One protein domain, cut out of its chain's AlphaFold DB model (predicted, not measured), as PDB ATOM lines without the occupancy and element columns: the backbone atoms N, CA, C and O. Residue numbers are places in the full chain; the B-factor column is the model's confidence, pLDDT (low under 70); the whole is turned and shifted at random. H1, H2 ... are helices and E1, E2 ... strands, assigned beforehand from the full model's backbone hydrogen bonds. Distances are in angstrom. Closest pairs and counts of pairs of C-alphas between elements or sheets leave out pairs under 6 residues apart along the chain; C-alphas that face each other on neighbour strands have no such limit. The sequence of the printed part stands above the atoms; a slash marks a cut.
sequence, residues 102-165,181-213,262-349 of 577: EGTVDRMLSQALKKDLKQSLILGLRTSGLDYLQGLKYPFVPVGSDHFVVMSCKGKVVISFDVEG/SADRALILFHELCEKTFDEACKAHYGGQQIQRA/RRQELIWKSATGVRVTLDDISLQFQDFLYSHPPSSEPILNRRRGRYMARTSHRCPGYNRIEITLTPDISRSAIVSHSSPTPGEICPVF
ATOM      1  N   GLU A 102     118.051 116.087 159.037       94.19
ATOM      2  CA  GLU A 102     119.017 117.136 159.405       94.19
ATOM      3  C   GLU A 102     118.899 118.381 158.499       94.19
ATOM      4  O   GLU A 102     119.489 119.431 158.769       94.19
ATOM      5  N   GLY A 103     118.119 118.262 157.420       93.81
ATOM      6  CA  GLY A 103     117.886 119.276 156.398       93.81
ATOM      7  C   GLY A 103     118.224 118.772 154.995       93.81
ATOM      8  O   GLY A 103     118.435 117.578 154.768       93.81
ATOM      9  N   THR A 104     118.280 119.703 154.045       95.38
ATOM     10  CA  THR A 104     118.725 119.442 152.674       95.38
ATOM     11  C   THR A 104     120.257 119.378 152.600       95.38
ATOM     12  O   THR A 104     120.968 120.027 153.381       95.38
ATOM     13  N   VAL A 105     120.797 118.564 151.690       95.62
ATOM     14  CA  VAL A 105     122.243 118.280 151.670       95.62
ATOM     15  C   VAL A 105     123.057 119.434 151.087       95.62
ATOM     16  O   VAL A 105     124.185 119.639 151.527       95.62
ATOM     17  N   ASP A 106     122.486 120.270 150.218       96.31
ATOM     18  CA  ASP A 106     123.090 121.541 149.786       96.31
ATOM     19  C   ASP A 106     123.424 122.443 150.993       96.31
ATOM     20  O   ASP A 106     124.537 122.965 151.112       96.31
ATOM     21  N   ARG A 107     122.509 122.544 151.966       95.75
ATOM     22  CA  ARG A 107     122.668 123.353 153.178       95.75
ATOM     23  C   ARG A 107     123.722 122.767 154.112       95.75
ATOM     24  O   ARG A 107     124.425 123.518 154.794       95.75
ATOM     25  N   MET A 108     123.855 121.442 154.148       95.81
ATOM     26  CA  MET A 108     124.893 120.759 154.924       95.81
ATOM     27  C   MET A 108     126.268 120.854 154.257       95.81
ATOM     28  O   MET A 108     127.246 121.148 154.942       95.81
ATOM     29  N   LEU A 109     126.350 120.710 152.933       96.31
ATOM     30  CA  LEU A 109     127.563 120.928 152.143       96.31
ATOM     31  C   LEU A 109     128.033 122.385 152.235       96.31
ATOM     32  O   LEU A 109     129.202 122.631 152.516       96.31
ATOM     33  N   SER A 110     127.122 123.356 152.133       96.00
ATOM     34  CA  SER A 110     127.387 124.785 152.367       96.00
ATOM     35  C   SER A 110     128.018 125.050 153.738       96.00
ATOM     36  O   SER A 110     128.931 125.873 153.852       96.00
ATOM     37  N   GLN A 111     127.574 124.338 154.782       94.88
ATOM     38  CA  GLN A 111     128.184 124.394 156.113       94.88
ATOM     39  C   GLN A 111     129.526 123.659 156.192       94.88
ATOM     40  O   GLN A 111     130.438 124.164 156.842       94.88
ATOM     41  N   ALA A 112     129.666 122.496 155.553       94.94
ATOM     42  CA  ALA A 112     130.917 121.742 155.523       94.94
ATOM     43  C   ALA A 112     132.030 122.557 154.844       94.94
ATOM     44  O   ALA A 112     133.097 122.731 155.432       94.94
ATOM     45  N   LEU A 113     131.728 123.189 153.703       95.12
ATOM     46  CA  LEU A 113     132.630 124.077 152.954       95.12
ATOM     47  C   LEU A 113     133.082 125.303 153.772       95.12
ATOM     48  O   LEU A 113     134.123 125.886 153.479       95.12
ATOM     49  N   LYS A 114     132.325 125.699 154.809       93.25
ATOM     50  CA  LYS A 114     132.688 126.769 155.767       93.25
ATOM     51  C   LYS A 114     133.535 126.269 156.944       93.25
ATOM     52  O   LYS A 114     134.122 127.094 157.640       93.25
ATOM     53  N   LYS A 115     133.570 124.957 157.197       92.06
ATOM     54  CA  LYS A 115     134.233 124.327 158.352       92.06
ATOM     55  C   LYS A 115     135.553 123.661 157.973       92.06
ATOM     56  O   LYS A 115     136.578 123.971 158.567       92.06
ATOM     57  N   ASP A 116     135.516 122.724 157.026       92.44
ATOM     58  CA  ASP A 116     136.630 121.823 156.731       92.44
ATOM     59  C   ASP A 116     136.510 121.177 155.337       92.44
ATOM     60  O   ASP A 116     135.445 120.715 154.911       92.44
ATOM     61  N   LEU A 117     137.648 121.081 154.652       93.50
ATOM     62  CA  LEU A 117     137.793 120.450 153.343       93.50
ATOM     63  C   LEU A 117     137.498 118.940 153.395       93.50
ATOM     64  O   LEU A 117     136.900 118.393 152.467       93.50
ATOM     65  N   LYS A 118     137.890 118.258 154.478       94.00
ATOM     66  CA  LYS A 118     137.687 116.811 154.646       94.00
ATOM     67  C   LYS A 118     136.222 116.476 154.953       94.00
ATOM     68  O   LYS A 118     135.696 115.550 154.343       94.00
ATOM     69  N   GLN A 119     135.527 117.254 155.787       93.56
ATOM     70  CA  GLN A 119     134.065 117.165 155.948       93.56
ATOM     71  C   GLN A 119     133.331 117.407 154.622       93.56
ATOM     72  O   GLN A 119     132.437 116.636 154.274       93.56
ATOM     73  N   SER A 120     133.736 118.432 153.865       95.25
ATOM     74  CA  SER A 120     133.154 118.754 152.552       95.25
ATOM     75  C   SER A 120     133.281 117.592 151.570       95.25
ATOM     76  O   SER A 120     132.313 117.222 150.909       95.25
ATOM     77  N   LEU A 121     134.464 116.976 151.520       95.12
ATOM     78  CA  LEU A 121     134.730 115.818 150.678       95.12
ATOM     79  C   LEU A 121     133.948 114.576 151.131       95.12
ATOM     80  O   LEU A 121     133.292 113.955 150.303       95.12
ATOM     81  N   ILE A 122     133.958 114.226 152.422       93.94
ATOM     82  CA  ILE A 122     133.229 113.048 152.933       93.94
ATOM     83  C   ILE A 122     131.724 113.158 152.650       93.94
ATOM     84  O   ILE A 122     131.104 112.167 152.272       93.94
ATOM     85  N   LEU A 123     131.132 114.348 152.796       93.50
ATOM     86  CA  LEU A 123     129.719 114.555 152.485       93.50
ATOM     87  C   LEU A 123     129.458 114.520 150.967       93.50
ATOM     88  O   LEU A 123     128.515 113.856 150.543       93.50
ATOM     89  N   GLY A 124     130.334 115.123 150.152       93.19
ATOM     90  CA  GLY A 124     130.266 115.072 148.683       93.19
ATOM     91  C   GLY A 124     130.372 113.653 148.097       93.19
ATOM     92  O   GLY A 124     129.677 113.318 147.134       93.19
ATOM     93  N   LEU A 125     131.191 112.794 148.713       92.19
ATOM     94  CA  LEU A 125     131.313 111.371 148.368       92.19
ATOM     95  C   LEU A 125     130.062 110.561 148.755       92.19
ATOM     96  O   LEU A 125     129.733 109.584 148.092       92.19
ATOM     97  N   ARG A 126     129.332 110.961 149.807       91.38
ATOM     98  CA  ARG A 126     128.066 110.308 150.197       91.38
ATOM     99  C   ARG A 126     126.907 110.682 149.279       91.38
ATOM    100  O   ARG A 126     126.077 109.833 148.992       91.38
ATOM    101  N   THR A 127     126.864 111.916 148.779       86.44
ATOM    102  CA  THR A 127     125.864 112.358 147.785       86.44
ATOM    103  C   THR A 127     125.988 111.684 146.425       86.44
ATOM    104  O   THR A 127     125.047 111.742 145.648       86.44
ATOM    105  N   SER A 128     127.117 111.035 146.138       78.62
ATOM    106  CA  SER A 128     127.324 110.228 144.929       78.62
ATOM    107  C   SER A 128     126.952 108.747 145.125       78.62
ATOM    108  O   SER A 128     126.825 108.020 144.145       78.62
ATOM    109  N   GLY A 129     126.715 108.299 146.365       66.88
ATOM    110  CA  GLY A 129     126.231 106.953 146.697       66.88
ATOM    111  C   GLY A 129     124.718 106.821 146.519       66.88
ATOM    112  O   GLY A 129     123.989 106.665 147.498       66.88
ATOM    113  N   LEU A 130     124.245 106.949 145.276       76.56
ATOM    114  CA  LEU A 130     122.823 106.906 144.900       76.56
ATOM    115  C   LEU A 130     122.484 105.684 144.017       76.56
ATOM    116  O   LEU A 130     121.576 105.740 143.189       76.56
ATOM    117  N   ASP A 131     123.206 104.576 144.209       74.94
ATOM    118  CA  ASP A 131     122.975 103.259 143.576       74.94
ATOM    119  C   ASP A 131     121.510 102.808 143.575       74.94
ATOM    120  O   ASP A 131     121.015 102.257 142.594       74.94
ATOM    121  N   TYR A 132     120.781 103.076 144.653       78.06
ATOM    122  CA  TYR A 132     119.379 102.706 144.793       78.06
ATOM    123  C   TYR A 132     118.447 103.358 143.761       78.06
ATOM    124  O   TYR A 132     117.338 102.861 143.577       78.06
ATOM    125  N   LEU A 133     118.884 104.391 143.028       79.75
ATOM    126  CA  LEU A 133     118.190 104.862 141.823       79.75
ATOM    127  C   LEU A 133     118.168 103.792 140.714       79.75
ATOM    128  O   LEU A 133     117.202 103.721 139.965       79.75
ATOM    129  N   GLN A 134     119.176 102.918 140.634       75.44
ATOM    130  CA  GLN A 134     119.204 101.763 139.726       75.44
ATOM    131  C   GLN A 134     118.407 100.570 140.284       75.44
ATOM    132  O   GLN A 134     117.742  99.854 139.533       75.44
ATOM    133  N   GLY A 135     118.438 100.364 141.608       74.69
ATOM    134  CA  GLY A 135     117.625  99.346 142.290       74.69
ATOM    135  C   GLY A 135     116.117  99.642 142.245       74.69
ATOM    136  O   GLY A 135     115.287  98.726 142.210       74.69
ATOM    137  N   LEU A 136     115.750 100.924 142.193       71.25
ATOM    138  CA  LEU A 136     114.390 101.384 141.957       71.25
ATOM    139  C   LEU A 136     113.961 101.090 140.516       71.25
ATOM    140  O   LEU A 136     114.250 101.838 139.586       71.25
ATOM    141  N   LYS A 137     113.115 100.066 140.351       70.25
ATOM    142  CA  LYS A 137     112.316  99.822 139.131       70.25
ATOM    143  C   LYS A 137     111.193 100.860 138.947       70.25
ATOM    144  O   LYS A 137     110.071 100.511 138.582       70.25
ATOM    145  N   TYR A 138     111.474 102.119 139.268       68.81
ATOM    146  CA  TYR A 138     110.553 103.240 139.171       68.81
ATOM    147  C   TYR A 138     110.796 103.981 137.849       68.81
ATOM    148  O   TYR A 138     111.950 104.227 137.495       68.81
ATOM    149  N   PRO A 139     109.753 104.348 137.088       68.50
ATOM    150  CA  PRO A 139     109.932 105.087 135.848       68.50
ATOM    151  C   PRO A 139     110.259 106.556 136.152       68.50
ATOM    152  O   PRO A 139     109.377 107.407 136.144       68.50
ATOM    153  N   PHE A 140     111.541 106.868 136.361       68.75
ATOM    154  CA  PHE A 140     112.060 108.246 136.470       68.75
ATOM    155  C   PHE A 140     111.860 109.082 135.191       68.75
ATOM    156  O   PHE A 140     112.000 110.297 135.216       68.75
ATOM    157  N   VAL A 141     111.487 108.427 134.085       63.22
ATOM    158  CA  VAL A 141     111.265 108.969 132.733       63.22
ATOM    159  C   VAL A 141     110.594 110.356 132.647       63.22
ATOM    160  O   VAL A 141     111.045 111.126 131.801       63.22
ATOM    161  N   PRO A 142     109.550 110.701 133.434       69.44
ATOM    162  CA  PRO A 142     108.889 112.001 133.332       69.44
ATOM    163  C   PRO A 142     109.429 113.057 134.311       69.44
ATOM    164  O   PRO A 142     109.066 114.223 134.193       69.44
ATOM    165  N   VAL A 143     110.230 112.670 135.307       79.00
ATOM    166  CA  VAL A 143     110.574 113.536 136.442       79.00
ATOM    167  C   VAL A 143     111.954 114.146 136.214       79.00
ATOM    168  O   VAL A 143     112.970 113.478 136.384       79.00
ATOM    169  N   GLY A 144     111.990 115.424 135.834       87.50
ATOM    170  CA  GLY A 144     113.241 116.181 135.766       87.50
ATOM    171  C   GLY A 144     113.901 116.317 137.142       87.50
ATOM    172  O   GLY A 144     113.216 116.315 138.170       87.50
ATOM    173  N   SER A 145     115.226 116.489 137.158       90.44
ATOM    174  CA  SER A 145     116.032 116.700 138.372       90.44
ATOM    175  C   SER A 145     115.520 117.820 139.284       90.44
ATOM    176  O   SER A 145     115.769 117.794 140.491       90.44
ATOM    177  N   ASP A 146     114.751 118.771 138.749       91.00
ATOM    178  CA  ASP A 146     114.192 119.868 139.528       91.00
ATOM    179  C   ASP A 146     113.200 119.456 140.624       91.00
ATOM    180  O   ASP A 146     113.169 120.117 141.662       91.00
ATOM    181  N   HIS A 147     112.464 118.356 140.444       89.69
ATOM    182  CA  HIS A 147     111.481 117.877 141.426       89.69
ATOM    183  C   HIS A 147     112.094 117.058 142.569       89.69
ATOM    184  O   HIS A 147     111.389 116.701 143.508       89.69
ATOM    185  N   PHE A 148     113.386 116.731 142.524       91.56
ATOM    186  CA  PHE A 148     114.026 115.934 143.567       91.56
ATOM    187  C   PHE A 148     114.669 116.816 144.637       91.56
ATOM    188  O   PHE A 148     115.325 117.819 144.348       91.56
ATOM    189  N   VAL A 149     114.530 116.392 145.892       92.25
ATOM    190  CA  VAL A 149     115.124 117.047 147.059       92.25
ATOM    191  C   VAL A 149     116.040 116.053 147.759       92.25
ATOM    192  O   VAL A 149     115.595 115.045 148.312       92.25
ATOM    193  N   VAL A 150     117.338 116.352 147.740       93.88
ATOM    194  CA  VAL A 150     118.369 115.548 148.402       93.88
ATOM    195  C   VAL A 150     118.465 115.988 149.865       93.88
ATOM    196  O   VAL A 150     118.833 117.126 150.166       93.88
ATOM    197  N   MET A 151     118.117 115.094 150.787       94.62
ATOM    198  CA  MET A 151     118.051 115.327 152.235       94.62
ATOM    199  C   MET A 151     119.075 114.473 152.986       94.62
ATOM    200  O   MET A 151     119.557 113.467 152.464       94.62
ATOM    201  N   SER A 152     119.397 114.851 154.224       94.06
ATOM    202  CA  SER A 152     120.149 113.988 155.138       94.06
ATOM    203  C   SER A 152     119.269 113.482 156.271       94.06
ATOM    204  O   SER A 152     118.535 114.250 156.896       94.06
ATOM    205  N   CYS A 153     119.388 112.194 156.566       92.44
ATOM    206  CA  CYS A 153     118.850 111.558 157.756       92.44
ATOM    207  C   CYS A 153     120.003 110.871 158.492       92.44
ATOM    208  O   CYS A 153     120.613 109.943 157.956       92.44
ATOM    209  N   LYS A 154     120.317 111.320 159.715       91.06
ATOM    210  CA  LYS A 154     121.360 110.722 160.576       91.06
ATOM    211  C   LYS A 154     122.707 110.558 159.837       91.06
ATOM    212  O   LYS A 154     123.351 109.508 159.897       91.06
ATOM    213  N   GLY A 155     123.102 111.576 159.067       87.31
ATOM    214  CA  GLY A 155     124.297 111.598 158.218       87.31
ATOM    215  C   GLY A 155     124.270 110.712 156.960       87.31
ATOM    216  O   GLY A 155     125.315 110.587 156.305       87.31
ATOM    217  N   LYS A 156     123.139 110.080 156.617       89.50
ATOM    218  CA  LYS A 156     122.916 109.353 155.354       89.50
ATOM    219  C   LYS A 156     122.171 110.228 154.354       89.50
ATOM    220  O   LYS A 156     121.221 110.908 154.726       89.50
ATOM    221  N   VAL A 157     122.541 110.137 153.080       90.88
ATOM    222  CA  VAL A 157     121.838 110.833 151.995       90.88
ATOM    223  C   VAL A 157     120.574 110.066 151.600       90.88
ATOM    224  O   VAL A 157     120.612 108.854 151.385       90.88
ATOM    225  N   VAL A 158     119.467 110.796 151.504       91.19
ATOM    226  CA  VAL A 158     118.110 110.312 151.233       91.19
ATOM    227  C   VAL A 158     117.501 111.173 150.125       91.19
ATOM    228  O   VAL A 158     117.574 112.399 150.204       91.19
ATOM    229  N   ILE A 159     116.881 110.572 149.110       91.25
ATOM    230  CA  ILE A 159     116.170 111.316 148.057       91.25
ATOM    231  C   ILE A 159     114.669 111.311 148.334       91.25
ATOM    232  O   ILE A 159     114.041 110.253 148.384       91.25
ATOM    233  N   SER A 160     114.092 112.506 148.445       90.25
ATOM    234  CA  SER A 160     112.659 112.734 148.250       90.25
ATOM    235  C   SER A 160     112.400 113.276 146.843       90.25
ATOM    236  O   SER A 160     113.306 113.811 146.199       90.25
ATOM    237  N   PHE A 161     111.158 113.187 146.381       87.38
ATOM    238  CA  PHE A 161     110.686 113.890 145.191       87.38
ATOM    239  C   PHE A 161     109.347 114.569 145.471       87.38
ATOM    240  O   PHE A 161     108.516 114.054 146.218       87.38
ATOM    241  N   ASP A 162     109.162 115.733 144.863       82.88
ATOM    242  CA  ASP A 162     107.884 116.416 144.770       82.88
ATOM    243  C   ASP A 162     106.975 115.689 143.765       82.88
ATOM    244  O   ASP A 162     107.397 115.263 142.687       82.88
ATOM    245  N   VAL A 163     105.716 115.530 144.154       72.31
ATOM    246  CA  VAL A 163     104.671 114.854 143.385       72.31
ATOM    247  C   VAL A 163     103.936 115.823 142.457       72.31
ATOM    248  O   VAL A 163     103.479 115.397 141.394       72.31
ATOM    249  N   GLU A 164     103.830 117.109 142.806       69.44
ATOM    250  CA  GLU A 164     102.886 118.035 142.156       69.44
ATOM    251  C   GLU A 164     103.197 118.285 140.666       69.44
ATOM    252  O   GLU A 164     102.294 118.569 139.876       69.44
ATOM    253  N   GLY A 165     104.450 118.098 140.239       64.56
ATOM    254  CA  GLY A 165     104.851 118.184 138.828       64.56
ATOM    255  C   GLY A 165     104.478 116.975 137.953       64.56
ATOM    256  O   GLY A 165     104.373 117.111 136.732       64.56
ATOM    257  N   SER A 181     116.210 103.046 130.332       82.31
ATOM    258  CA  SER A 181     115.863 103.361 131.725       82.31
ATOM    259  C   SER A 181     117.107 103.500 132.610       82.31
ATOM    260  O   SER A 181     117.139 104.388 133.459       82.31
ATOM    261  N   ALA A 182     118.131 102.665 132.402       85.25
ATOM    262  CA  ALA A 182     119.407 102.773 133.112       85.25
ATOM    263  C   ALA A 182     120.181 104.033 132.685       85.25
ATOM    264  O   ALA A 182     120.625 104.796 133.541       85.25
ATOM    265  N   ASP A 183     120.243 104.311 131.377       87.88
ATOM    266  CA  ASP A 183     120.850 105.536 130.838       87.88
ATOM    267  C   ASP A 183     120.163 106.798 131.404       87.88
ATOM    268  O   ASP A 183     120.833 107.742 131.817       87.88
ATOM    269  N   ARG A 184     118.822 106.803 131.508       87.50
ATOM    270  CA  ARG A 184     118.061 107.907 132.127       87.50
ATOM    271  C   ARG A 184     118.320 108.059 133.626       87.50
ATOM    272  O   ARG A 184     118.444 109.189 134.088       87.50
ATOM    273  N   ALA A 185     118.428 106.964 134.380       88.31
ATOM    274  CA  ALA A 185     118.770 107.025 135.803       88.31
ATOM    275  C   ALA A 185     120.182 107.606 136.023       88.31
ATOM    276  O   ALA A 185     120.383 108.400 136.940       88.31
ATOM    277  N   LEU A 186     121.138 107.272 135.147       90.88
ATOM    278  CA  LEU A 186     122.497 107.821 135.162       90.88
ATOM    279  C   LEU A 186     122.536 109.322 134.823       90.88
ATOM    280  O   LEU A 186     123.243 110.077 135.492       90.88
ATOM    281  N   ILE A 187     121.759 109.761 133.826       91.38
ATOM    282  CA  ILE A 187     121.603 111.185 133.477       91.38
ATOM    283  C   ILE A 187     121.017 111.958 134.664       91.38
ATOM    284  O   ILE A 187     121.642 112.910 135.133       91.38
ATOM    285  N   LEU A 188     119.886 111.496 135.213       91.44
ATOM    286  CA  LEU A 188     119.249 112.102 136.385       91.44
ATOM    287  C   LEU A 188     120.229 112.193 137.564       91.44
ATOM    288  O   LEU A 188     120.377 113.250 138.164       91.44
ATOM    289  N   PHE A 189     120.959 111.120 137.868       92.81
ATOM    290  CA  PHE A 189     121.980 111.119 138.915       92.81
ATOM    291  C   PHE A 189     123.064 112.195 138.712       92.81
ATOM    292  O   PHE A 189     123.472 112.844 139.679       92.81
ATOM    293  N   HIS A 190     123.529 112.409 137.477       94.12
ATOM    294  CA  HIS A 190     124.494 113.469 137.178       94.12
ATOM    295  C   HIS A 190     123.901 114.867 137.382       94.12
ATOM    296  O   HIS A 190     124.545 115.688 138.036       94.12
ATOM    297  N   GLU A 191     122.679 115.111 136.901       94.62
ATOM    298  CA  GLU A 191     121.961 116.372 137.124       94.62
ATOM    299  C   GLU A 191     121.750 116.648 138.622       94.62
ATOM    300  O   GLU A 191     121.976 117.765 139.085       94.62
ATOM    301  N   LEU A 192     121.384 115.630 139.411       94.19
ATOM    302  CA  LEU A 192     121.186 115.760 140.859       94.19
ATOM    303  C   LEU A 192     122.484 116.081 141.604       94.19
ATOM    304  O   LEU A 192     122.470 116.923 142.505       94.19
ATOM    305  N   CYS A 193     123.605 115.455 141.235       95.75
ATOM    306  CA  CYS A 193     124.909 115.781 141.815       95.75
ATOM    307  C   CYS A 193     125.340 117.210 141.455       95.75
ATOM    308  O   CYS A 193     125.792 117.954 142.325       95.75
ATOM    309  N   GLU A 194     125.167 117.614 140.194       95.81
ATOM    310  CA  GLU A 194     125.510 118.954 139.712       95.81
ATOM    311  C   GLU A 194     124.657 120.034 140.393       95.81
ATOM    312  O   GLU A 194     125.214 120.933 141.028       95.81
ATOM    313  N   LYS A 195     123.324 119.885 140.396       96.06
ATOM    314  CA  LYS A 195     122.388 120.789 141.085       96.06
ATOM    315  C   LYS A 195     122.680 120.889 142.584       96.06
ATOM    316  O   LYS A 195     122.763 121.994 143.116       96.06
ATOM    317  N   THR A 196     122.868 119.762 143.275       96.31
ATOM    318  CA  THR A 196     123.108 119.760 144.733       96.31
ATOM    319  C   THR A 196     124.415 120.470 145.094       96.31
ATOM    320  O   THR A 196     124.492 121.132 146.130       96.31
ATOM    321  N   PHE A 197     125.451 120.361 144.257       96.88
ATOM    322  CA  PHE A 197     126.755 120.977 144.521       96.88
ATOM    323  C   PHE A 197     126.804 122.455 144.121       96.88
ATOM    324  O   PHE A 197     127.419 123.254 144.835       96.88
ATOM    325  N   ASP A 198     126.122 122.840 143.042       96.12
ATOM    326  CA  ASP A 198     125.949 124.242 142.663       96.12
ATOM    327  C   ASP A 198     125.116 124.995 143.714       96.12
ATOM    328  O   ASP A 198     125.566 126.022 144.221       96.12
ATOM    329  N   GLU A 199     123.983 124.446 144.173       96.25
ATOM    330  CA  GLU A 199     123.210 125.036 145.279       96.25
ATOM    331  C   GLU A 199     123.997 125.074 146.598       96.25
ATOM    332  O   GLU A 199     123.970 126.087 147.305       96.25
ATOM    333  N   ALA A 200     124.811 124.054 146.903       96.12
ATOM    334  CA  ALA A 200     125.722 124.106 148.047       96.12
ATOM    335  C   ALA A 200     126.723 125.270 147.947       96.12
ATOM    336  O   ALA A 200     126.984 125.954 148.943       96.12
ATOM    337  N   CYS A 201     127.272 125.523 146.755       95.19
ATOM    338  CA  CYS A 201     128.191 126.631 146.505       95.19
ATOM    339  C   CYS A 201     127.466 127.989 146.534       95.19
ATOM    340  O   CYS A 201     127.929 128.912 147.211       95.19
ATOM    341  N   LYS A 202     126.291 128.119 145.907       94.38
ATOM    342  CA  LYS A 202     125.424 129.311 145.989       94.38
ATOM    343  C   LYS A 202     125.100 129.658 147.443       94.38
ATOM    344  O   LYS A 202     125.365 130.779 147.879       94.38
ATOM    345  N   ALA A 203     124.637 128.693 148.237       93.62
ATOM    346  CA  ALA A 203     124.366 128.867 149.664       93.62
ATOM    347  C   ALA A 203     125.644 129.105 150.499       93.62
ATOM    348  O   ALA A 203     125.592 129.701 151.585       93.62
ATOM    349  N   HIS A 204     126.809 128.642 150.035       92.69
ATOM    350  CA  HIS A 204     128.088 128.934 150.676       92.69
ATOM    351  C   HIS A 204     128.435 130.426 150.552       92.69
ATOM    352  O   HIS A 204     128.690 131.070 151.576       92.69
ATOM    353  N   TYR A 205     128.394 130.979 149.335       89.69
ATOM    354  CA  TYR A 205     128.810 132.357 149.041       89.69
ATOM    355  C   TYR A 205     127.721 133.412 149.279       89.69
ATOM    356  O   TYR A 205     128.037 134.498 149.764       89.69
ATOM    357  N   GLY A 206     126.446 133.112 149.013       87.25
ATOM    358  CA  GLY A 206     125.336 134.067 149.162       87.25
ATOM    359  C   GLY A 206     125.204 134.616 150.587       87.25
ATOM    360  O   GLY A 206     125.083 135.823 150.787       87.25
ATOM    361  N   GLY A 207     125.370 133.752 151.595       74.62
ATOM    362  CA  GLY A 207     125.372 134.165 153.004       74.62
ATOM    363  C   GLY A 207     126.505 135.130 153.390       74.62
ATOM    364  O   GLY A 207     126.374 135.843 154.381       74.62
ATOM    365  N   GLN A 208     127.596 135.201 152.613       64.44
ATOM    366  CA  GLN A 208     128.692 136.148 152.856       64.44
ATOM    367  C   GLN A 208     128.408 137.549 152.293       64.44
ATOM    368  O   GLN A 208     128.977 138.520 152.788       64.44
ATOM    369  N   GLN A 209     127.540 137.685 151.280       59.62
ATOM    370  CA  GLN A 209     127.177 139.003 150.740       59.62
ATOM    371  C   GLN A 209     126.337 139.795 151.751       59.62
ATOM    372  O   GLN A 209     126.645 140.953 152.027       59.62
ATOM    373  N   ILE A 210     125.356 139.137 152.379       57.41
ATOM    374  CA  ILE A 210     124.477 139.733 153.400       57.41
ATOM    375  C   ILE A 210     125.292 140.279 154.585       57.41
ATOM    376  O   ILE A 210     125.065 141.398 155.034       57.41
ATOM    377  N   GLN A 211     126.293 139.524 155.056       56.22
ATOM    378  CA  GLN A 211     127.145 139.944 156.178       56.22
ATOM    379  C   GLN A 211     128.068 141.127 155.855       56.22
ATOM    380  O   GLN A 211     128.476 141.823 156.778       56.22
ATOM    381  N   ARG A 212     128.401 141.378 154.582       52.56
ATOM    382  CA  ARG A 212     129.205 142.551 154.196       52.56
ATOM    383  C   ARG A 212     128.361 143.817 154.100       52.56
ATOM    384  O   ARG A 212     128.793 144.845 154.601       52.56
ATOM    385  N   ALA A 213     127.159 143.723 153.527       53.97
ATOM    386  CA  ALA A 213     126.251 144.865 153.406       53.97
ATOM    387  C   ALA A 213     125.915 145.495 154.773       53.97
ATOM    388  O   ALA A 213     125.957 146.707 154.915       53.97
ATOM    389  N   ARG A 262     140.127 130.948 151.809       86.94
ATOM    390  CA  ARG A 262     140.150 129.903 150.801       86.94
ATOM    391  C   ARG A 262     138.738 129.721 150.272       86.94
ATOM    392  O   ARG A 262     137.863 129.217 150.971       86.94
ATOM    393  N   ARG A 263     138.532 130.121 149.020       91.44
ATOM    394  CA  ARG A 263     137.302 129.876 148.264       91.44
ATOM    395  C   ARG A 263     137.167 128.356 148.081       91.44
ATOM    396  O   ARG A 263     137.891 127.793 147.265       91.44
ATOM    397  N   GLN A 264     136.341 127.690 148.890       95.25
ATOM    398  CA  GLN A 264     136.120 126.240 148.812       95.25
ATOM    399  C   GLN A 264     134.913 125.926 147.928       95.25
ATOM    400  O   GLN A 264     133.833 126.486 148.107       95.25
ATOM    401  N   GLU A 265     135.097 125.034 146.965       96.06
ATOM    402  CA  GLU A 265     134.070 124.656 145.995       96.06
ATOM    403  C   GLU A 265     134.006 123.140 145.867       96.06
ATOM    404  O   GLU A 265     135.032 122.458 145.920       96.06
ATOM    405  N   LEU A 266     132.801 122.622 145.664       96.69
ATOM    406  CA  LEU A 266     132.546 121.232 145.316       96.69
ATOM    407  C   LEU A 266     131.901 121.229 143.930       96.69
ATOM    408  O   LEU A 266     130.939 121.957 143.709       96.69
ATOM    409  N   ILE A 267     132.460 120.471 142.989       96.88
ATOM    410  CA  ILE A 267     132.018 120.458 141.590       96.88
ATOM    411  C   ILE A 267     131.911 119.013 141.109       96.88
ATOM    412  O   ILE A 267     132.896 118.268 141.135       96.88
ATOM    413  N   TRP A 268     130.724 118.638 140.635       97.38
ATOM    414  CA  TRP A 268     130.497 117.385 139.922       97.38
ATOM    415  C   TRP A 268     130.880 117.572 138.456       97.38
ATOM    416  O   TRP A 268     130.646 118.635 137.884       97.38
ATOM    417  N   LYS A 269     131.494 116.563 137.837       96.69
ATOM    418  CA  LYS A 269     131.766 116.557 136.394       96.69
ATOM    419  C   LYS A 269     131.365 115.208 135.818       96.69
ATOM    420  O   LYS A 269     132.033 114.204 136.067       96.69
ATOM    421  N   SER A 270     130.280 115.207 135.050       94.81
ATOM    422  CA  SER A 270     129.805 114.052 134.289       94.81
ATOM    423  C   SER A 270     130.898 113.525 133.345       94.81
ATOM    424  O   SER A 270     131.692 114.279 132.772       94.81
ATOM    425  N   ALA A 271     130.994 112.201 133.217       88.19
ATOM    426  CA  ALA A 271     132.070 111.556 132.468       88.19
ATOM    427  C   ALA A 271     131.688 111.376 130.991       88.19
ATOM    428  O   ALA A 271     131.249 110.306 130.576       88.19
ATOM    429  N   THR A 272     131.897 112.409 130.172       84.62
ATOM    430  CA  THR A 272     131.665 112.310 128.724       84.62
ATOM    431  C   THR A 272     132.459 111.154 128.098       84.62
ATOM    432  O   THR A 272     133.683 111.070 128.214       84.62
ATOM    433  N   GLY A 273     131.743 110.242 127.432       85.31
ATOM    434  CA  GLY A 273     132.312 109.138 126.651       85.31
ATOM    435  C   GLY A 273     132.708 107.868 127.418       85.31
ATOM    436  O   GLY A 273     133.092 106.899 126.767       85.31
ATOM    437  N   VAL A 274     132.599 107.819 128.752       87.12
ATOM    438  CA  VAL A 274     132.854 106.585 129.523       87.12
ATOM    439  C   VAL A 274     131.522 105.943 129.907       87.12
ATOM    440  O   VAL A 274     130.682 106.590 130.522       87.12
ATOM    441  N   ARG A 275     131.329 104.663 129.564       91.00
ATOM    442  CA  ARG A 275     130.191 103.875 130.060       91.00
ATOM    443  C   ARG A 275     130.506 103.398 131.476       91.00
ATOM    444  O   ARG A 275     131.371 102.546 131.641       91.00
ATOM    445  N   VAL A 276     129.820 103.972 132.459       93.88
ATOM    446  CA  VAL A 276     129.912 103.642 133.888       93.88
ATOM    447  C   VAL A 276     128.476 103.505 134.399       93.88
ATOM    448  O   VAL A 276     127.670 104.394 134.131       93.88
ATOM    449  N   THR A 277     128.126 102.408 135.071       93.00
ATOM    450  CA  THR A 277     126.785 102.226 135.663       93.00
ATOM    451  C   THR A 277     126.668 102.941 137.013       93.00
ATOM    452  O   THR A 277     127.669 103.388 137.570       93.00
ATOM    453  N   LEU A 278     125.457 103.064 137.571       91.62
ATOM    454  CA  LEU A 278     125.302 103.633 138.917       91.62
ATOM    455  C   LEU A 278     125.889 102.708 139.990       91.62
ATOM    456  O   LEU A 278     126.471 103.204 140.956       91.62
ATOM    457  N   ASP A 279     125.814 101.390 139.781       91.75
ATOM    458  CA  ASP A 279     126.489 100.398 140.624       91.75
ATOM    459  C   ASP A 279     128.013 100.621 140.616       91.75
ATOM    460  O   ASP A 279     128.618 100.744 141.679       91.75
ATOM    461  N   ASP A 280     128.631 100.763 139.433       93.62
ATOM    462  CA  ASP A 280     130.079 101.015 139.297       93.62
ATOM    463  C   ASP A 280     130.517 102.307 140.013       93.62
ATOM    464  O   ASP A 280     131.602 102.357 140.600       93.62
ATOM    465  N   ILE A 281     129.704 103.371 139.951       94.25
ATOM    466  CA  ILE A 281     129.984 104.643 140.638       94.25
ATOM    467  C   ILE A 281     129.874 104.447 142.149       94.25
ATOM    468  O   ILE A 281     130.795 104.806 142.882       94.25
ATOM    469  N   SER A 282     128.772 103.867 142.627       92.56
ATOM    470  CA  SER A 282     128.551 103.715 144.064       92.56
ATOM    471  C   SER A 282     129.583 102.787 144.699       92.56
ATOM    472  O   SER A 282     130.138 103.142 145.735       92.56
ATOM    473  N   LEU A 283     129.931 101.666 144.055       93.12
ATOM    474  CA  LEU A 283     130.985 100.757 144.519       93.12
ATOM    475  C   LEU A 283     132.332 101.482 144.658       93.12
ATOM    476  O   LEU A 283     132.914 101.470 145.738       93.12
ATOM    477  N   GLN A 284     132.783 102.206 143.627       94.62
ATOM    478  CA  GLN A 284     134.027 102.992 143.689       94.62
ATOM    479  C   GLN A 284     134.041 104.015 144.838       94.62
ATOM    480  O   GLN A 284     135.066 104.210 145.494       94.62
ATOM    481  N   PHE A 285     132.920 104.699 145.071       94.31
ATOM    482  CA  PHE A 285     132.814 105.733 146.099       94.31
ATOM    483  C   PHE A 285     132.659 105.140 147.509       94.31
ATOM    484  O   PHE A 285     133.219 105.684 148.463       94.31
ATOM    485  N   GLN A 286     131.972 104.003 147.647       92.69
ATOM    486  CA  GLN A 286     131.891 103.235 148.889       92.69
ATOM    487  C   GLN A 286     133.249 102.632 149.253       92.69
ATOM    488  O   GLN A 286     133.715 102.858 150.367       92.69
ATOM    489  N   ASP A 287     133.937 101.967 148.323       94.25
ATOM    490  CA  ASP A 287     135.285 101.423 148.538       94.25
ATOM    491  C   ASP A 287     136.278 102.523 148.936       94.25
ATOM    492  O   ASP A 287     137.089 102.339 149.849       94.25
ATOM    493  N   PHE A 288     136.183 103.711 148.328       94.06
ATOM    494  CA  PHE A 288     136.981 104.868 148.737       94.06
ATOM    495  C   PHE A 288     136.642 105.337 150.164       94.06
ATOM    496  O   PHE A 288     137.553 105.630 150.939       94.06
ATOM    497  N   LEU A 289     135.361 105.380 150.544       91.88
ATOM    498  CA  LEU A 289     134.920 105.750 151.896       91.88
ATOM    499  C   LEU A 289     135.266 104.694 152.964       91.88
ATOM    500  O   LEU A 289     135.551 105.067 154.101       91.88
ATOM    501  N   TYR A 290     135.272 103.403 152.623       92.81
ATOM    502  CA  TYR A 290     135.658 102.319 153.535       92.81
ATOM    503  C   TYR A 290     137.179 102.205 153.700       92.81
ATOM    504  O   TYR A 290     137.655 101.967 154.810       92.81
ATOM    505  N   SER A 291     137.952 102.423 152.631       93.19
ATOM    506  CA  SER A 291     139.426 102.430 152.684       93.19
ATOM    507  C   SER A 291     140.014 103.655 153.400       93.19
ATOM    508  O   SER A 291     141.134 103.578 153.905       93.19
ATOM    509  N   HIS A 292     139.265 104.759 153.501       90.19
ATOM    510  CA  HIS A 292     139.681 105.990 154.185       90.19
ATOM    511  C   HIS A 292     138.854 106.236 155.459       90.19
ATOM    512  O   HIS A 292     137.921 107.047 155.447       90.19
ATOM    513  N   PRO A 293     139.185 105.585 156.595       85.19
ATOM    514  CA  PRO A 293     138.456 105.775 157.844       85.19
ATOM    515  C   PRO A 293     138.485 107.251 158.289       85.19
ATOM    516  O   PRO A 293     139.484 107.934 158.038       85.19
ATOM    517  N   PRO A 294     137.460 107.757 159.012       79.88
ATOM    518  CA  PRO A 294     137.310 109.188 159.326       79.88
ATOM    519  C   PRO A 294     138.468 109.857 160.086       79.88
ATOM    520  O   PRO A 294     138.515 111.085 160.162       79.88
ATOM    521  N   SER A 295     139.417 109.097 160.634       82.31
ATOM    522  CA  SER A 295     140.681 109.600 161.184       82.31
ATOM    523  C   SER A 295     141.678 110.031 160.095       82.31
ATOM    524  O   SER A 295     142.248 111.115 160.199       82.31
ATOM    525  N   SER A 296     141.835 109.248 159.024       87.62
ATOM    526  CA  SER A 296     142.796 109.475 157.930       87.62
ATOM    527  C   SER A 296     142.535 110.763 157.130       87.62
ATOM    528  O   SER A 296     141.405 111.257 157.088       87.62
ATOM    529  N   GLU A 297     143.556 111.338 156.485       85.94
ATOM    530  CA  GLU A 297     143.307 112.303 155.403       85.94
ATOM    531  C   GLU A 297     142.890 111.539 154.131       85.94
ATOM    532  O   GLU A 297     143.620 110.642 153.710       85.94
ATOM    533  N   PRO A 298     141.750 111.875 153.495       78.50
ATOM    534  CA  PRO A 298     141.300 111.197 152.281       78.50
ATOM    535  C   PRO A 298     142.256 111.469 151.110       78.50
ATOM    536  O   PRO A 298     142.512 112.628 150.756       78.50
ATOM    537  N   ILE A 299     142.761 110.401 150.485       88.50
ATOM    538  CA  ILE A 299     143.816 110.456 149.463       88.50
ATOM    539  C   ILE A 299     143.196 110.660 148.068       88.50
ATOM    540  O   ILE A 299     143.392 109.876 147.144       88.50
ATOM    541  N   LEU A 300     142.439 111.750 147.894       94.25
ATOM    542  CA  LEU A 300     142.143 112.247 146.546       94.25
ATOM    543  C   LEU A 300     143.384 112.908 145.942       94.25
ATOM    544  O   LEU A 300     144.129 113.617 146.624       94.25
ATOM    545  N   ASN A 301     143.544 112.749 144.628       96.00
ATOM    546  CA  ASN A 301     144.634 113.331 143.849       96.00
ATOM    547  C   ASN A 301     144.702 114.862 144.021       96.00
ATOM    548  O   ASN A 301     143.923 115.606 143.417       96.00
ATOM    549  N   ARG A 302     145.650 115.355 144.832       95.69
ATOM    550  CA  ARG A 302     145.894 116.796 145.021       95.69
ATOM    551  C   ARG A 302     146.714 117.335 143.852       95.69
ATOM    552  O   ARG A 302     147.846 116.909 143.633       95.69
ATOM    553  N   ARG A 303     146.165 118.289 143.096       95.50
ATOM    554  CA  ARG A 303     146.828 118.892 141.927       95.50
ATOM    555  C   ARG A 303     146.688 120.411 141.906       95.50
ATOM    556  O   ARG A 303     145.655 120.962 142.268       95.50
ATOM    557  N   ARG A 304     147.711 121.110 141.413       94.31
ATOM    558  CA  ARG A 304     147.602 122.546 141.114       94.31
ATOM    559  C   ARG A 304     146.776 122.746 139.840       94.31
ATOM    560  O   ARG A 304     146.994 122.037 138.854       94.31
ATOM    561  N   GLY A 305     145.864 123.715 139.847       90.62
ATOM    562  CA  GLY A 305     145.066 124.091 138.681       90.62
ATOM    563  C   GLY A 305     145.945 124.462 137.485       90.62
ATOM    564  O   GLY A 305     146.799 125.343 137.584       90.62
ATOM    565  N   ARG A 306     145.756 123.782 136.347       81.31
ATOM    566  CA  ARG A 306     146.588 123.935 135.138       81.31
ATOM    567  C   ARG A 306     146.056 125.001 134.171       81.31
ATOM    568  O   ARG A 306     146.049 124.791 132.959       81.31
ATOM    569  N   TYR A 307     145.643 126.157 134.684       74.25
ATOM    570  CA  TYR A 307     145.301 127.302 133.836       74.25
ATOM    571  C   TYR A 307     146.578 127.933 133.264       74.25
ATOM    572  O   TYR A 307     147.154 128.860 133.822       74.25
ATOM    573  N   MET A 308     147.031 127.379 132.134       60.62
ATOM    574  CA  MET A 308     148.170 127.872 131.343       60.62
ATOM    575  C   MET A 308     147.838 129.134 130.532       60.62
ATOM    576  O   MET A 308     148.738 129.777 129.991       60.62
ATOM    577  N   ALA A 309     146.555 129.508 130.457       63.22
ATOM    578  CA  ALA A 309     146.143 130.818 129.980       63.22
ATOM    579  C   ALA A 309     146.837 131.900 130.824       63.22
ATOM    580  O   ALA A 309     146.761 131.882 132.052       63.22
ATOM    581  N   ARG A 310     147.520 132.844 130.167       66.25
ATOM    582  CA  ARG A 310     148.206 133.957 130.837       66.25
ATOM    583  C   ARG A 310     147.177 134.926 131.419       66.25
ATOM    584  O   ARG A 310     146.826 135.911 130.773       66.25
ATOM    585  N   THR A 311     146.690 134.650 132.628       64.50
ATOM    586  CA  THR A 311     145.856 135.595 133.375       64.50
ATOM    587  C   THR A 311     146.632 136.900 133.544       64.50
ATOM    588  O   THR A 311     147.813 136.895 133.896       64.50
ATOM    589  N   SER A 312     145.980 138.030 133.266       63.78
ATOM    590  CA  SER A 312     146.611 139.362 133.255       63.78
ATOM    591  C   SER A 312     147.209 139.775 134.604       63.78
ATOM    592  O   SER A 312     148.037 140.678 134.669       63.78
ATOM    593  N   HIS A 313     146.792 139.105 135.676       71.56
ATOM    594  CA  HIS A 313     147.208 139.353 137.042       71.56
ATOM    595  C   HIS A 313     147.377 138.033 137.808       71.56
ATOM    596  O   HIS A 313     146.728 137.021 137.524       71.56
ATOM    597  N   ARG A 314     148.253 138.070 138.817       77.25
ATOM    598  CA  ARG A 314     148.306 137.120 139.933       77.25
ATOM    599  C   ARG A 314     147.898 137.914 141.172       77.25
ATOM    600  O   ARG A 314     148.641 138.814 141.546       77.25
ATOM    601  N   CYS A 315     146.748 137.633 141.786       82.56
ATOM    602  CA  CYS A 315     146.387 138.277 143.054       82.56
ATOM    603  C   CYS A 315     147.143 137.571 144.197       82.56
ATOM    604  O   CYS A 315     146.889 136.382 144.416       82.56
ATOM    605  N   PRO A 316     148.055 138.235 144.935       82.38
ATOM    606  CA  PRO A 316     148.626 137.652 146.147       82.38
ATOM    607  C   PRO A 316     147.493 137.361 147.139       82.38
ATOM    608  O   PRO A 316     146.619 138.200 147.329       82.38
ATOM    609  N   GLY A 317     147.469 136.164 147.724       85.81
ATOM    610  CA  GLY A 317     146.375 135.732 148.600       85.81
ATOM    611  C   GLY A 317     145.141 135.155 147.891       85.81
ATOM    612  O   GLY A 317     144.250 134.667 148.580       85.81
ATOM    613  N   TYR A 318     145.072 135.119 146.551       89.38
ATOM    614  CA  TYR A 318     144.043 134.308 145.888       89.38
ATOM    615  C   TYR A 318     144.339 132.816 146.102       89.38
ATOM    616  O   TYR A 318     145.383 132.311 145.676       89.38
ATOM    617  N   ASN A 319     143.397 132.112 146.726       91.38
ATOM    618  CA  ASN A 319     143.454 130.675 146.962       91.38
ATOM    619  C   ASN A 319     142.045 130.084 146.798       91.38
ATOM    620  O   ASN A 319     141.178 130.311 147.644       91.38
ATOM    621  N   ARG A 320     141.809 129.343 145.711       93.56
ATOM    622  CA  ARG A 320     140.574 128.570 145.497       93.56
ATOM    623  C   ARG A 320     140.895 127.083 145.553       93.56
ATOM    624  O   ARG A 320     141.826 126.633 144.885       93.56
ATOM    625  N   ILE A 321     140.136 126.333 146.345       95.44
ATOM    626  CA  ILE A 321     140.254 124.881 146.478       95.44
ATOM    627  C   ILE A 321     138.966 124.260 145.947       95.44
ATOM    628  O   ILE A 321     137.903 124.399 146.541       95.44
ATOM    629  N   GLU A 322     139.083 123.585 144.814       96.38
ATOM    630  CA  GLU A 322     137.991 122.953 144.083       96.38
ATOM    631  C   GLU A 322     138.075 121.434 144.274       96.38
ATOM    632  O   GLU A 322     138.970 120.778 143.734       96.38
ATOM    633  N   ILE A 323     137.148 120.858 145.035       97.12
ATOM    634  CA  ILE A 323     136.930 119.412 145.081       97.12
ATOM    635  C   ILE A 323     136.184 119.037 143.794       97.12
ATOM    636  O   ILE A 323     134.989 119.285 143.663       97.12
ATOM    637  N   THR A 324     136.886 118.453 142.824       97.12
ATOM    638  CA  THR A 324     136.256 117.838 141.649       97.12
ATOM    639  C   THR A 324     135.912 116.387 141.964       97.12
ATOM    640  O   THR A 324     136.826 115.584 142.163       97.12
ATOM    641  N   LEU A 325     134.626 116.043 141.929       97.38
ATOM    642  CA  LEU A 325     134.144 114.659 141.919       97.38
ATOM    643  C   LEU A 325     133.655 114.289 140.511       97.38
ATOM    644  O   LEU A 325     133.104 115.126 139.796       97.38
ATOM    645  N   THR A 326     133.895 113.048 140.093       96.50
ATOM    646  CA  THR A 326     133.476 112.501 138.789       96.50
ATOM    647  C   THR A 326     133.037 111.042 138.957       96.50
ATOM    648  O   THR A 326     133.517 110.413 139.898       96.50
ATOM    649  N   PRO A 327     132.235 110.461 138.042       95.69
ATOM    650  CA  PRO A 327     131.852 109.036 138.051       95.69
ATOM    651  C   PRO A 327     132.999 108.031 138.259       95.69
ATOM    652  O   PRO A 327     132.793 106.936 138.767       95.69
ATOM    653  N   ASP A 328     134.210 108.413 137.859       95.25
ATOM    654  CA  ASP A 328     135.453 107.697 138.119       95.25
ATOM    655  C   ASP A 328     136.153 108.329 139.340       95.25
ATOM    656  O   ASP A 328     136.511 109.521 139.338       95.25
ATOM    657  N   ILE A 329     136.354 107.540 140.400       95.19
ATOM    658  CA  ILE A 329     136.969 108.033 141.642       95.19
ATOM    659  C   ILE A 329     138.466 108.340 141.467       95.19
ATOM    660  O   ILE A 329     138.979 109.266 142.093       95.19
ATOM    661  N   SER A 330     139.164 107.658 140.552       95.12
ATOM    662  CA  SER A 330     140.584 107.912 140.257       95.12
ATOM    663  C   SER A 330     140.801 109.263 139.556       95.12
ATOM    664  O   SER A 330     141.817 109.936 139.770       95.12
ATOM    665  N   ARG A 331     139.811 109.700 138.763       95.75
ATOM    666  CA  ARG A 331     139.776 111.011 138.090       95.75
ATOM    667  C   ARG A 331     139.320 112.152 139.002       95.75
ATOM    668  O   ARG A 331     139.591 113.319 138.680       95.75
ATOM    669  N   SER A 332     138.678 111.829 140.125       96.75
ATOM    670  CA  SER A 332     138.318 112.786 141.176       96.75
ATOM    671  C   SER A 332     139.574 113.349 141.858       96.75
ATOM    672  O   SER A 332     140.596 112.677 142.004       96.75
ATOM    673  N   ALA A 333     139.548 114.637 142.200       97.44
ATOM    674  CA  ALA A 333     140.757 115.379 142.555       97.44
ATOM    675  C   ALA A 333     140.459 116.642 143.365       97.44
ATOM    676  O   ALA A 333     139.491 117.352 143.097       97.44
ATOM    677  N   ILE A 334     141.371 116.993 144.272       97.00
ATOM    678  CA  ILE A 334     141.379 118.297 144.944       97.00
ATOM    679  C   ILE A 334     142.282 119.227 144.129       97.00
ATOM    680  O   ILE A 334     143.474 118.955 143.954       97.00
ATOM    681  N   VAL A 335     141.720 120.313 143.604       96.31
ATOM    682  CA  VAL A 335     142.401 121.235 142.688       96.31
ATOM    683  C   VAL A 335     142.635 122.584 143.362       96.31
ATOM    684  O   VAL A 335     141.691 123.296 143.685       96.31
ATOM    685  N   SER A 336     143.900 122.955 143.565       95.19
ATOM    686  CA  SER A 336     144.273 124.243 144.169       95.19
ATOM    687  C   SER A 336     144.660 125.263 143.098       95.19
ATOM    688  O   SER A 336     145.646 125.074 142.375       95.19
ATOM    689  N   HIS A 337     143.917 126.365 143.008       92.94
ATOM    690  CA  HIS A 337     144.149 127.461 142.065       92.94
ATOM    691  C   HIS A 337     144.761 128.669 142.783       92.94
ATOM    692  O   HIS A 337     144.195 129.196 143.738       92.94
ATOM    693  N   SER A 338     145.913 129.129 142.292       91.06
ATOM    694  CA  SER A 338     146.656 130.294 142.814       91.06
ATOM    695  C   SER A 338     146.443 131.569 141.981       91.06
ATOM    696  O   SER A 338     147.292 132.460 141.960       91.06
ATOM    697  N   SER A 339     145.383 131.590 141.180       89.31
ATOM    698  CA  SER A 339     144.991 132.666 140.270       89.31
ATOM    699  C   SER A 339     143.544 132.420 139.828       89.31
ATOM    700  O   SER A 339     143.200 131.251 139.632       89.31
ATOM    701  N   PRO A 340     142.727 133.471 139.638       88.44
ATOM    702  CA  PRO A 340     141.358 133.332 139.144       88.44
ATOM    703  C   PRO A 340     141.331 132.715 137.744       88.44
ATOM    704  O   PRO A 340     142.251 132.913 136.944       88.44
ATOM    705  N   THR A 341     140.263 131.991 137.425       86.50
ATOM    706  CA  THR A 341     140.036 131.494 136.062       86.50
ATOM    707  C   THR A 341     139.630 132.630 135.111       86.50
ATOM    708  O   THR A 341     139.059 133.619 135.565       86.50
ATOM    709  N   PRO A 342     139.899 132.551 133.792       83.81
ATOM    710  CA  PRO A 342     139.420 133.558 132.842       83.81
ATOM    711  C   PRO A 342     137.898 133.751 132.952       83.81
ATOM    712  O   PRO A 342     137.157 132.774 132.913       83.81
ATOM    713  N   GLY A 343     137.447 134.997 133.132       82.88
ATOM    714  CA  GLY A 343     136.044 135.340 133.410       82.88
ATOM    715  C   GLY A 343     135.665 135.397 134.900       82.88
ATOM    716  O   GLY A 343     134.645 135.988 135.239       82.88
ATOM    717  N   GLU A 344     136.485 134.864 135.810       86.12
ATOM    718  CA  GLU A 344     136.261 134.967 137.256       86.12
ATOM    719  C   GLU A 344     136.730 136.325 137.805       86.12
ATOM    720  O   GLU A 344     137.850 136.778 137.556       86.12
ATOM    721  N   ILE A 345     135.890 136.956 138.628       83.31
ATOM    722  CA  ILE A 345     136.235 138.170 139.374       83.31
ATOM    723  C   ILE A 345     137.144 137.784 140.552       83.31
ATOM    724  O   ILE A 345     136.715 137.048 141.438       83.31
ATOM    725  N   CYS A 346     138.381 138.297 140.608       84.25
ATOM    726  CA  CYS A 346     139.261 138.056 141.759       84.25
ATOM    727  C   CYS A 346     138.751 138.810 143.008       84.25
ATOM    728  O   CYS A 346     138.844 140.042 143.029       84.25
ATOM    729  N   PRO A 347     138.294 138.126 144.079       76.81
ATOM    730  CA  PRO A 347     137.714 138.788 145.254       76.81
ATOM    731  C   PRO A 347     138.735 139.611 146.057       76.81
ATOM    732  O   PRO A 347     138.359 140.483 146.831       76.81
ATOM    733  N   VAL A 348     140.035 139.356 145.856       80.31
ATOM    734  CA  VAL A 348     141.137 140.132 146.448       80.31
ATOM    735  C   VAL A 348     141.196 141.552 145.871       80.31
ATOM    736  O   VAL A 348     141.501 142.502 146.589       80.31
ATOM    737  N   PHE A 349     140.900 141.713 144.577       74.12
ATOM    738  CA  PHE A 349     140.961 143.012 143.902       74.12
ATOM    739  C   PHE A 349     139.629 143.764 143.914       74.12
ATOM    740  O   PHE A 349     139.652 144.988 143.839       74.12
TER     741      PHE A 349
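AT A GLANCE: This is residues 102 to 165, 181 to 213 and 262 to 349 of the 577 residues of the protein "Predicted protein" of Laccaria bicolor (strain S238N-H82 / ATCC MYA-4686) (UniProt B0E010). A twisted sheet of four strands, E4 E6 E7 E5, has the helical hairpin H1 and H2 on one face, while the long helix H4 runs along its E4 edge and sticks out of the body with residues 208 to 213. A small second sheet, E1 E2 E3, packs on residues 105 to 108 of H1, and H5 packs on H2. The printed part has 185 residues, in the order E1 H1 H2 H3 E2 E3 H4 E4 H5 E5 E6 E7, and is of mixed class. The larger sheet is mixed, the smaller antiparallel. The whole is compact, with a radius of gyration of the C-alphas of 17.3 A and spans of 53 by 37 by 34 A.

IN THESE COORDINATES: The larger sheet holds E4, residues 263 to 268, 16.5 A long from C-alpha 263 at (137.302, 129.876, 148.264); E6, 320 to 325, 15.7 A; E7, 333 to 337; and E5, 301 to 304. H1 is residues 105 to 115, 15.0 A; H2, 117 to 126, 14.4 A; H4, 181 to 213, 48.0 A, ending at C-alpha 213 (126.251, 144.865, 153.406). H5 is 278 to 291, 19.8 A, and H3 is 132 to 135. The smaller sheet holds E1, 102 to 104; E2, 148 to 153; and E3, 156 to 161.

HOW THE PARTS SIT: E4 and E6 are parallel, with N 321 and O 263 2.8 A apart; E6 and E7 form an antiparallel hairpin, with N 335 and O 322 2.8 A apart; E7 and E5 are parallel, with N 303 and O 334 2.9 A apart. H1 and H2 make two layers with this sheet, helices on one face. H2 runs along the strands over E4 and E6, at a height over the sheet of 9.8 A. H4 is on the same face as H2. H1 touches H2, C-alphas of Ala 112 and Ser 120 closest at 4.8 A, at a shallow tilt of 20 degrees, opposite ways. Residues 196 to 204 of H4 touch H1, C-alphas of Asp 106 and Ala 200 closest at 4.1 A. H5 touches H2, C-alphas of Leu 125 and Phe 285 closest at 6.3 A. H3 touches H4, C-alphas of Leu 133 and Ala 185 closest at 6.4 A. In the smaller sheet E2 is antiparallel to E1, with N 102 and O 152 2.9 A apart, and to E3, with N 151 and O 158 2.8 A apart. In H2 and H5 every O i to N i+4 pair is within hydrogen-bond range; H1 has 6 of 7, H4 24 of 29, and H3 is too short for such a pair.

THE WHOLE: The C-alphas farthest apart, of Lys 137 and Pro 316, are 52.9 A apart. Two cuts leave gaps of 19.8 A from C-alpha 165 to 181 and 20.6 A from C-alpha 213 to 262. The links H3 to E2 and E5 to E6 are long. The mean pLDDT of the printed part is 87.4, with residues 138 to 142, 208 to 213 and 308 to 312 among those under 70.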